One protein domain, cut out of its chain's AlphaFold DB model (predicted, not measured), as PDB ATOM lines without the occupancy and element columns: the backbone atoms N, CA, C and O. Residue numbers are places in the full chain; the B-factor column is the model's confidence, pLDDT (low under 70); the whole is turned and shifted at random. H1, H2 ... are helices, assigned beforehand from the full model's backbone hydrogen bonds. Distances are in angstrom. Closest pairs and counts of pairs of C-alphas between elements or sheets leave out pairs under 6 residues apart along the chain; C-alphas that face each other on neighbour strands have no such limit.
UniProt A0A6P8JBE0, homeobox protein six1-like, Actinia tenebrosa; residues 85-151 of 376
ATOM      1  N   ASP A  85      21.062  -6.274 -29.547       96.44
ATOM      2  CA  ASP A  85      20.559  -5.710 -28.295       96.44
ATOM      3  C   ASP A  85      19.812  -6.792 -27.505       96.44
ATOM      4  O   ASP A  85      18.585  -6.916 -27.546       96.44
ATOM      5  N   PHE A  86      20.581  -7.644 -26.827       97.50
ATOM      6  CA  PHE A  86      20.028  -8.769 -26.078       97.50
ATOM      7  C   PHE A  86      19.316  -8.335 -24.791       97.50
ATOM      8  O   PHE A  86      18.399  -9.026 -24.361       97.50
ATOM      9  N   GLU A  87      19.666  -7.180 -24.218       97.19
ATOM     10  CA  GLU A  87      19.022  -6.664 -23.003       97.19
ATOM     11  C   GLU A  87      17.547  -6.342 -23.261       97.19
ATOM     12  O   GLU A  87      16.665  -6.785 -22.521       97.19
ATOM     13  N   SER A  88      17.260  -5.672 -24.381       96.31
ATOM     14  CA  SER A  88      15.882  -5.438 -24.815       96.31
ATOM     15  C   SER A  88      15.127  -6.746 -25.056       96.31
ATOM     16  O   SER A  88      13.965  -6.864 -24.662       96.31
ATOM     17  N   VAL A  89      15.776  -7.762 -25.644       97.62
ATOM     18  CA  VAL A  89      15.170  -9.095 -25.814       97.62
ATOM     19  C   VAL A  89      14.802  -9.695 -24.458       97.62
ATOM     20  O   VAL A  89      13.668 -10.137 -24.275       97.62
ATOM     21  N   TYR A  90      15.725  -9.695 -23.495       97.81
ATOM     22  CA  TYR A  90      15.481 -10.253 -22.167       97.81
ATOM     23  C   TYR A  90      14.338  -9.536 -21.455       97.81
ATOM     24  O   TYR A  90      13.432 -10.203 -20.956       97.81
ATOM     25  N   SER A  91      14.333  -8.204 -21.483       97.25
ATOM     26  CA  SER A  91      13.281  -7.390 -20.875       97.25
ATOM     27  C   SER A  91      11.901  -7.695 -21.465       97.25
ATOM     28  O   SER A  91      10.958  -7.981 -20.725       97.25
ATOM     29  N   ILE A  92      11.765  -7.723 -22.797       96.44
ATOM     30  CA  ILE A  92      10.466  -7.988 -23.434       96.44
ATOM     31  C   ILE A  92       9.974  -9.397 -23.090       96.44
ATOM     32  O   ILE A  92       8.810  -9.564 -22.720       96.44
ATOM     33  N   LEU A  93      10.854 -10.401 -23.167       97.06
ATOM     34  CA  LEU A  93      10.492 -11.792 -22.895       97.06
ATOM     35  C   LEU A  93      10.165 -12.044 -21.421       97.06
ATOM     36  O   LEU A  93       9.368 -12.928 -21.136       97.06
ATOM     37  N   GLN A  94      10.755 -11.303 -20.483       96.06
ATOM     38  CA  GLN A  94      10.480 -11.441 -19.047       96.06
ATOM     39  C   GLN A  94       9.177 -10.771 -18.610       96.06
ATOM     40  O   GLN A  94       8.578 -11.221 -17.634       96.06
ATOM     41  N   ASN A  95       8.742  -9.726 -19.316       95.94
ATOM     42  CA  ASN A  95       7.622  -8.883 -18.897       95.94
ATOM     43  C   ASN A  95       6.314  -9.140 -19.665       95.94
ATOM     44  O   ASN A  95       5.276  -8.620 -19.271       95.94
ATOM     45  N   ASN A  96       6.333  -9.952 -20.727       95.06
ATOM     46  CA  ASN A  96       5.162 -10.214 -21.572       95.06
ATOM     47  C   ASN A  96       4.895 -11.714 -21.723       95.06
ATOM     48  O   ASN A  96       5.827 -12.517 -21.761       95.06
ATOM     49  N   TYR A  97       3.621 -12.090 -21.843       93.69
ATOM     50  CA  TYR A  97       3.200 -13.467 -22.112       93.69
ATOM     51  C   TYR A  97       2.937 -13.675 -23.603       93.69
ATOM     52  O   TYR A  97       2.530 -12.753 -24.305       93.69
ATOM     53  N   PHE A  98       3.158 -14.901 -24.072       94.81
ATOM     54  CA  PHE A  98       3.036 -15.258 -25.483       94.81
ATOM     55  C   PHE A  98       2.249 -16.554 -25.640       94.81
ATOM     56  O   PHE A  98       2.392 -17.479 -24.837       94.81
ATOM     57  N   SER A  99       1.455 -16.641 -26.705       91.94
ATOM     58  CA  SER A  99       0.611 -17.805 -26.980       91.94
ATOM     59  C   SER A  99       1.422 -19.024 -27.447       91.94
ATOM     60  O   SER A  99       1.212 -20.135 -26.965       91.94
ATOM     61  N   SER A 100       2.385 -18.824 -28.355       92.12
ATOM     62  CA  SER A 100       3.387 -19.833 -28.758       92.12
ATOM     63  C   SER A 100       4.767 -19.430 -28.242       92.12
ATOM     64  O   SER A 100       5.103 -18.252 -28.212       92.12
ATOM     65  N   THR A 101       5.573 -20.374 -27.774       92.38
ATOM     66  CA  THR A 101       6.820 -20.028 -27.061       92.38
ATOM     67  C   THR A 101       8.025 -20.837 -27.514       92.38
ATOM     68  O   THR A 101       9.142 -20.582 -27.069       92.38
ATOM     69  N   GLU A 102       7.828 -21.804 -28.409       89.69
ATOM     70  CA  GLU A 102       8.870 -22.704 -28.887       89.69
ATOM     71  C   GLU A 102      10.018 -21.940 -29.558       89.69
ATOM     72  O   GLU A 102      11.184 -22.182 -29.244       89.69
ATOM     73  N   ASP A 103       9.675 -20.983 -30.421       92.50
ATOM     74  CA  ASP A 103      10.608 -20.096 -31.116       92.50
ATOM     75  C   ASP A 103      11.311 -19.130 -30.152       92.50
ATOM     76  O   ASP A 103      12.516 -18.902 -30.258       92.50
ATOM     77  N   LEU A 104      10.588 -18.606 -29.160       95.69
ATOM     78  CA  LEU A 104      11.125 -17.663 -28.176       95.69
ATOM     79  C   LEU A 104      12.096 -18.323 -27.191       95.69
ATOM     80  O   LEU A 104      13.086 -17.710 -26.794       95.69
ATOM     81  N   VAL A 105      11.856 -19.580 -26.813       95.44
ATOM     82  CA  VAL A 105      12.792 -20.356 -25.984       95.44
ATOM     83  C   VAL A 105      14.081 -20.645 -26.751       95.44
ATOM     84  O   VAL A 105      15.166 -20.583 -26.169       95.44
ATOM     85  N   GLU A 106      13.986 -20.946 -28.045       94.69
ATOM     86  CA  GLU A 106      15.165 -21.091 -28.900       94.69
ATOM     87  C   GLU A 106      15.918 -19.762 -29.033       94.69
ATOM     88  O   GLU A 106      17.137 -19.730 -28.858       94.69
ATOM     89  N   LEU A 107      15.206 -18.655 -29.248       96.56
ATOM     90  CA  LEU A 107      15.800 -17.325 -29.332       96.56
ATOM     91  C   LEU A 107      16.510 -16.920 -28.033       96.56
ATOM     92  O   LEU A 107      17.626 -16.405 -28.084       96.56
ATOM     93  N   TRP A 108      15.909 -17.196 -26.873       97.38
ATOM     94  CA  TRP A 108      16.527 -16.985 -25.561       97.38
ATOM     95  C   TRP A 108      17.876 -17.709 -25.451       97.38
ATOM     96  O   TRP A 108      18.881 -17.131 -25.032       97.38
ATOM     97  N   ASP A 109      17.918 -18.976 -25.874       96.69
ATOM     98  CA  ASP A 109      19.150 -19.763 -25.895       96.69
ATOM     99  C   ASP A 109      20.181 -19.159 -26.871       96.69
ATOM    100  O   ASP A 109      21.362 -19.063 -26.528       96.69
ATOM    101  N   LEU A 110      19.748 -18.717 -28.058       97.50
ATOM    102  CA  LEU A 110      20.609 -18.085 -29.065       97.50
ATOM    103  C   LEU A 110      21.231 -16.772 -28.578       97.50
ATOM    104  O   LEU A 110      22.413 -16.554 -28.841       97.50
ATOM    105  N   CYS A 111      20.485 -15.930 -27.857       97.88
ATOM    106  CA  CYS A 111      21.004 -14.677 -27.294       97.88
ATOM    107  C   CYS A 111      22.208 -14.955 -26.386       97.88
ATOM    108  O   CYS A 111      23.316 -14.492 -26.653       97.88
ATOM    109  N   HIS A 112      22.036 -15.836 -25.397       97.88
ATOM    110  CA  HIS A 112      23.119 -16.195 -24.483       97.88
ATOM    111  C   HIS A 112      24.271 -16.942 -25.158       97.88
ATOM    112  O   HIS A 112      25.421 -16.831 -24.723       97.88
ATOM    113  N   TYR A 113      24.003 -17.728 -26.205       97.38
ATOM    114  CA  TYR A 113      25.082 -18.328 -26.987       97.38
ATOM    115  C   TYR A 113      25.911 -17.260 -27.682       97.38
ATOM    116  O   TYR A 113      27.135 -17.321 -27.602       97.38
ATOM    117  N   ARG A 114      25.265 -16.275 -28.309       96.31
ATOM    118  CA  ARG A 114      25.945 -15.212 -29.046       96.31
ATOM    119  C   ARG A 114      26.755 -14.308 -28.122       96.31
ATOM    120  O   ARG A 114      27.906 -14.015 -28.431       96.31
ATOM    121  N   GLU A 115      26.218 -13.950 -26.958       95.81
ATOM    122  CA  GLU A 115      26.976 -13.239 -25.919       95.81
ATOM    123  C   GLU A 115      28.228 -14.011 -25.488       95.81
ATOM    124  O   GLU A 115      29.325 -13.456 -25.420       95.81
ATOM    125  N   GLU A 116      28.094 -15.314 -25.230       96.25
ATOM    126  CA  GLU A 116      29.215 -16.137 -24.781       96.25
ATOM    127  C   GLU A 116      30.241 -16.397 -25.899       96.25
ATOM    128  O   GLU A 116      31.441 -16.467 -25.624       96.25
ATOM    129  N   GLU A 117      29.806 -16.525 -27.154       95.62
ATOM    130  CA  GLU A 117      30.690 -16.611 -28.326       95.62
ATOM    131  C   GLU A 117      31.481 -15.317 -28.501       95.62
ATOM    132  O   GLU A 117      32.705 -15.382 -28.616       95.62
ATOM    133  N   ASN A 118      30.825 -14.159 -28.395       94.38
ATOM    134  CA  ASN A 118      31.473 -12.846 -28.437       94.38
ATOM    135  C   ASN A 118      32.467 -12.668 -27.283       94.38
ATOM    136  O   ASN A 118      33.573 -12.167 -27.470       94.38
ATOM    137  N   ARG A 119      32.128 -13.126 -26.077       95.12
ATOM    138  CA  ARG A 119      33.027 -13.033 -24.919       95.12
ATOM    139  C   ARG A 119      34.254 -13.937 -25.056       95.12
ATOM    140  O   ARG A 119      35.335 -13.595 -24.584       95.12
ATOM    141  N   ARG A 120      34.091 -15.124 -25.647       94.88
ATOM    142  CA  ARG A 120      35.163 -16.129 -25.787       94.88
ATOM    143  C   ARG A 120      35.964 -15.998 -27.079       94.88
ATOM    144  O   ARG A 120      37.044 -16.582 -27.142       94.88
ATOM    145  N   GLN A 121      35.417 -15.320 -28.088       94.75
ATOM    146  CA  GLN A 121      35.943 -15.241 -29.457       94.75
ATOM    147  C   GLN A 121      36.197 -16.627 -30.077       94.75
ATOM    148  O   GLN A 121      37.159 -16.848 -30.808       94.75
ATOM    149  N   LYS A 122      35.361 -17.611 -29.713       92.88
ATOM    150  CA  LYS A 122      35.463 -19.017 -30.138       92.88
ATOM    151  C   LYS A 122      34.078 -19.661 -30.179       92.88
ATOM    152  O   LYS A 122      33.279 -19.390 -29.276       92.88
ATOM    153  N   PRO A 123      33.824 -20.597 -31.111       93.31
ATOM    154  CA  PRO A 123      32.553 -21.308 -31.165       93.31
ATOM    155  C   PRO A 123      32.288 -22.103 -29.874       93.31
ATOM    156  O   PRO A 123      33.209 -22.587 -29.193       93.31
ATOM    157  N   LEU A 124      31.013 -22.242 -29.501       96.31
ATOM    158  CA  LEU A 124      30.641 -23.017 -28.313       96.31
ATOM    159  C   LEU A 124      30.607 -24.511 -28.605       96.31
ATOM    160  O   LEU A 124      29.979 -24.979 -29.551       96.31
ATOM    161  N   THR A 125      31.188 -25.287 -27.693       96.06
ATOM    162  CA  THR A 125      31.004 -26.739 -27.702       96.06
ATOM    163  C   THR A 125      29.604 -27.106 -27.186       96.06
ATOM    164  O   THR A 125      29.027 -26.366 -26.378       96.06
ATOM    165  N   PRO A 126      29.061 -28.285 -27.548       95.38
ATOM    166  CA  PRO A 126      27.766 -28.747 -27.044       95.38
ATOM    167  C   PRO A 126      27.666 -28.779 -25.511       95.38
ATOM    168  O   PRO A 126      26.610 -28.492 -24.948       95.38
ATOM    169  N   LEU A 127      28.771 -29.082 -24.817       93.69
ATOM    170  CA  LEU A 127      28.820 -29.072 -23.352       93.69
ATOM    171  C   LEU A 127      28.691 -27.655 -22.783       93.69
ATOM    172  O   LEU A 127      28.029 -27.467 -21.764       93.69
ATOM    173  N   ILE A 128      29.302 -26.661 -23.431       95.75
ATOM    174  CA  ILE A 128      29.185 -25.260 -23.019       95.75
ATOM    175  C   ILE A 128      27.761 -24.764 -23.267       95.75
ATOM    176  O   ILE A 128      27.141 -24.274 -22.330       95.75
ATOM    177  N   ARG A 129      27.186 -25.008 -24.455       96.00
ATOM    178  CA  ARG A 129      25.771 -24.695 -24.738       96.00
ATOM    179  C   ARG A 129      24.828 -25.339 -23.721       96.00
ATOM    180  O   ARG A 129      23.899 -24.711 -23.225       96.00
ATOM    181  N   PHE A 130      25.087 -26.590 -23.337       94.25
ATOM    182  CA  PHE A 130      24.343 -27.249 -22.265       94.25
ATOM    183  C   PHE A 130      24.482 -26.528 -20.915       94.25
ATOM    184  O   PHE A 130      23.473 -26.311 -20.248       94.25
ATOM    185  N   ARG A 131      25.696 -26.132 -20.509       95.50
ATOM    186  CA  ARG A 131      25.929 -25.392 -19.256       95.50
ATOM    187  C   ARG A 131      25.253 -24.024 -19.250       95.50
ATOM    188  O   ARG A 131      24.673 -23.665 -18.233       95.50
ATOM    189  N   ILE A 132      25.281 -23.306 -20.371       96.19
ATOM    190  CA  ILE A 132      24.582 -22.025 -20.541       96.19
ATOM    191  C   ILE A 132      23.090 -22.223 -20.315       96.19
ATOM    192  O   ILE A 132      22.527 -21.557 -19.457       96.19
ATOM    193  N   ARG A 133      22.471 -23.216 -20.967       94.88
ATOM    194  CA  ARG A 133      21.057 -23.538 -20.732       94.88
ATOM    195  C   ARG A 133      20.764 -23.840 -19.262       94.88
ATOM    196  O   ARG A 133      19.726 -23.447 -18.750       94.88
ATOM    197  N   GLN A 134      21.656 -24.534 -18.556       92.31
ATOM    198  CA  GLN A 134      21.458 -24.778 -17.122       92.31
ATOM    199  C   GLN A 134      21.581 -23.505 -16.273       92.31
ATOM    200  O   GLN A 134      20.877 -23.389 -15.277       92.31
ATOM    201  N   ARG A 135      22.466 -22.576 -16.651       95.19
ATOM    202  CA  ARG A 135      22.690 -21.313 -15.937       95.19
ATOM    203  C   ARG A 135      21.570 -20.303 -16.187       95.19
ATOM    204  O   ARG A 135      21.110 -19.675 -15.244       95.19
ATOM    205  N   PHE A 136      21.145 -20.177 -17.438       95.62
ATOM    206  CA  PHE A 136      20.136 -19.230 -17.888       95.62
ATOM    207  C   PHE A 136      18.885 -20.000 -18.308       95.62
ATOM    208  O   PHE A 136      18.724 -20.443 -19.454       95.62
ATOM    209  N   MET A 137      18.021 -20.249 -17.325       94.50
ATOM    210  CA  MET A 137      16.706 -20.820 -17.582       94.50
ATOM    211  C   MET A 137      15.811 -19.737 -18.203       94.50
ATOM    212  O   MET A 137      15.827 -18.617 -17.693       94.50
ATOM    213  N   PRO A 138      15.030 -20.050 -19.251       95.62
ATOM    214  CA  PRO A 138      14.065 -19.113 -19.803       95.62
ATOM    215  C   PRO A 138      13.053 -18.710 -18.721       95.62
ATOM    216  O   PRO A 138      12.717 -19.551 -17.873       95.62
ATOM    217  N   PRO A 139      12.567 -17.459 -18.731       95.62
ATOM    218  CA  PRO A 139      11.575 -16.996 -17.772       95.62
ATOM    219  C   PRO A 139      10.247 -17.748 -17.928       95.62
ATOM    220  O   PRO A 139       9.944 -18.318 -18.976       95.62
ATOM    221  N   VAL A 140       9.437 -17.748 -16.865       95.00
ATOM    222  CA  VAL A 140       8.148 -18.469 -16.820       95.00
ATOM    223  C   VAL A 140       7.134 -17.969 -17.850       95.00
ATOM    224  O   VAL A 140       6.262 -18.726 -18.261       95.00
ATOM    225  N   THR A 141       7.289 -16.729 -18.300       95.31
ATOM    226  CA  THR A 141       6.524 -16.095 -19.378       95.31
ATOM    227  C   THR A 141       6.637 -16.826 -20.716       95.31
ATOM    228  O   THR A 141       5.649 -16.911 -21.440       95.31
ATOM    229  N   ILE A 142       7.806 -17.401 -21.024       94.69
ATOM    230  CA  ILE A 142       8.039 -18.209 -22.237       94.69
ATOM    231  C   ILE A 142       8.242 -19.698 -21.942       94.69
ATOM    232  O   ILE A 142       8.236 -20.528 -22.842       94.69
ATOM    233  N   LEU A 143       8.423 -20.074 -20.677       94.06
ATOM    234  CA  LEU A 143       8.497 -21.468 -20.251       94.06
ATOM    235  C   LEU A 143       7.664 -21.685 -18.977       94.06
ATOM    236  O   LEU A 143       8.233 -21.811 -17.888       94.06
ATOM    237  N   PRO A 144       6.327 -21.814 -19.090       89.75
ATOM    238  CA  PRO A 144       5.431 -21.881 -17.929       89.75
ATOM    239  C   PRO A 144       5.719 -23.042 -16.971       89.75
ATOM    240  O   PRO A 144       5.507 -22.945 -15.766       89.75
ATOM    241  N   SER A 145       6.258 -24.154 -17.480       88.06
ATOM    242  CA  SER A 145       6.637 -25.306 -16.654       88.06
ATOM    243  C   SER A 145       7.832 -25.037 -15.730       88.06
ATOM    244  O   SER A 145       8.142 -25.873 -14.873       88.06
ATOM    245  N   GLY A 146       8.584 -23.953 -15.969       86.12
ATOM    246  CA  GLY A 146       9.862 -23.645 -15.321       86.12
ATOM    247  C   GLY A 146      10.944 -24.709 -15.541       86.12
ATOM    248  O   GLY A 146      12.001 -24.674 -14.911       86.12
ATOM    249  N   ARG A 147      10.688 -25.707 -16.398       84.88
ATOM    250  CA  ARG A 147      11.582 -26.840 -16.643       84.88
ATOM    251  C   ARG A 147      11.590 -27.216 -18.113       84.88
ATOM    252  O   ARG A 147      10.576 -27.634 -18.672       84.88
ATOM    253  N   ARG A 148      12.783 -27.174 -18.713       85.12
ATOM    254  CA  ARG A 148      12.992 -27.693 -20.069       85.12
ATOM    255  C   ARG A 148      12.659 -29.188 -20.119       85.12
ATOM    256  O   ARG A 148      13.024 -29.949 -19.214       85.12
ATOM    257  N   LYS A 149      12.002 -29.618 -21.201       80.50
ATOM    258  CA  LYS A 149      11.750 -31.039 -21.475       80.50
ATOM    259  C   LYS A 149      13.093 -31.764 -21.536       80.50
ATOM    260  O   LYS A 149      13.981 -31.414 -22.310       80.50
ATOM    261  N   LYS A 150      13.272 -32.764 -20.676       76.94
ATOM    262  CA  LYS A 150      14.502 -33.552 -20.652       76.94
ATOM    263  C   LYS A 150      14.467 -34.528 -21.822       76.94
ATOM    264  O   LYS A 150      13.562 -35.351 -21.889       76.94
ATOM    265  N   ALA A 151      15.465 -34.472 -22.702       75.06
ATOM    266  CA  ALA A 151      15.675 -35.509 -23.707       75.06
ATOM    267  C   ALA A 151      16.127 -36.800 -23.002       75.06
ATOM    268  O   ALA A 151      17.315 -37.027 -22.763       75.06
TER     269      ALA A 151
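This is residues 85 to 151 of the 376 residues of the protein "homeobox protein six1-like" of Actinia tenebrosa (UniProt A0A6P8JBE0). A long helix, H2, lies in the middle, with H1 folded back beside its first half and H3 set nearly square to it on the other side. From H3 an unnamed tail, residues 136 to 151, first runs back toward the beginning of H2, then turns, and its last residues, 147 to 151, head away from H2. The 67 printed residues include three named helices, H1, H2, H3, and no named strand: all helix, compact, radius of gyration of the C-alphas 12.2 A, spans 35 by 30 by 17 A.

H2, residues 102 to 120, is 27.3 A long, from C-alpha 102 at (8.870, -22.704, -28.887). H1 is residues 86 to 95 and H3 residues 126 to 135, 14.3 A each; C-alpha 135 is at (22.690, -21.313, -15.937).

H1 and H2, a helical hairpin, only just touch, with 3 pairs of C-alphas within 8 A, through residues 104 to 111 of H2 alone; the closest C-alphas, of Phe 86 and Cys 111, are 6.1 A apart. They run opposite ways at a shallow tilt of 33 degrees, only just short of steep. H2 touches H3 with residues 109 to 113 alone, closest at the C-alphas of Asp 109 and Arg 133, 6.7 A, only just about perpendicular at 71 degrees. H1 and H3 are apart. In H1, H2 and H3 every O i to N i+4 pair is within hydrogen-bond range.

The C-alphas farthest apart, of Ser 99 and Gln 121, are 35.5 A apart. The printed part has no cut and no long link; no printed residue is under pLDDT 70.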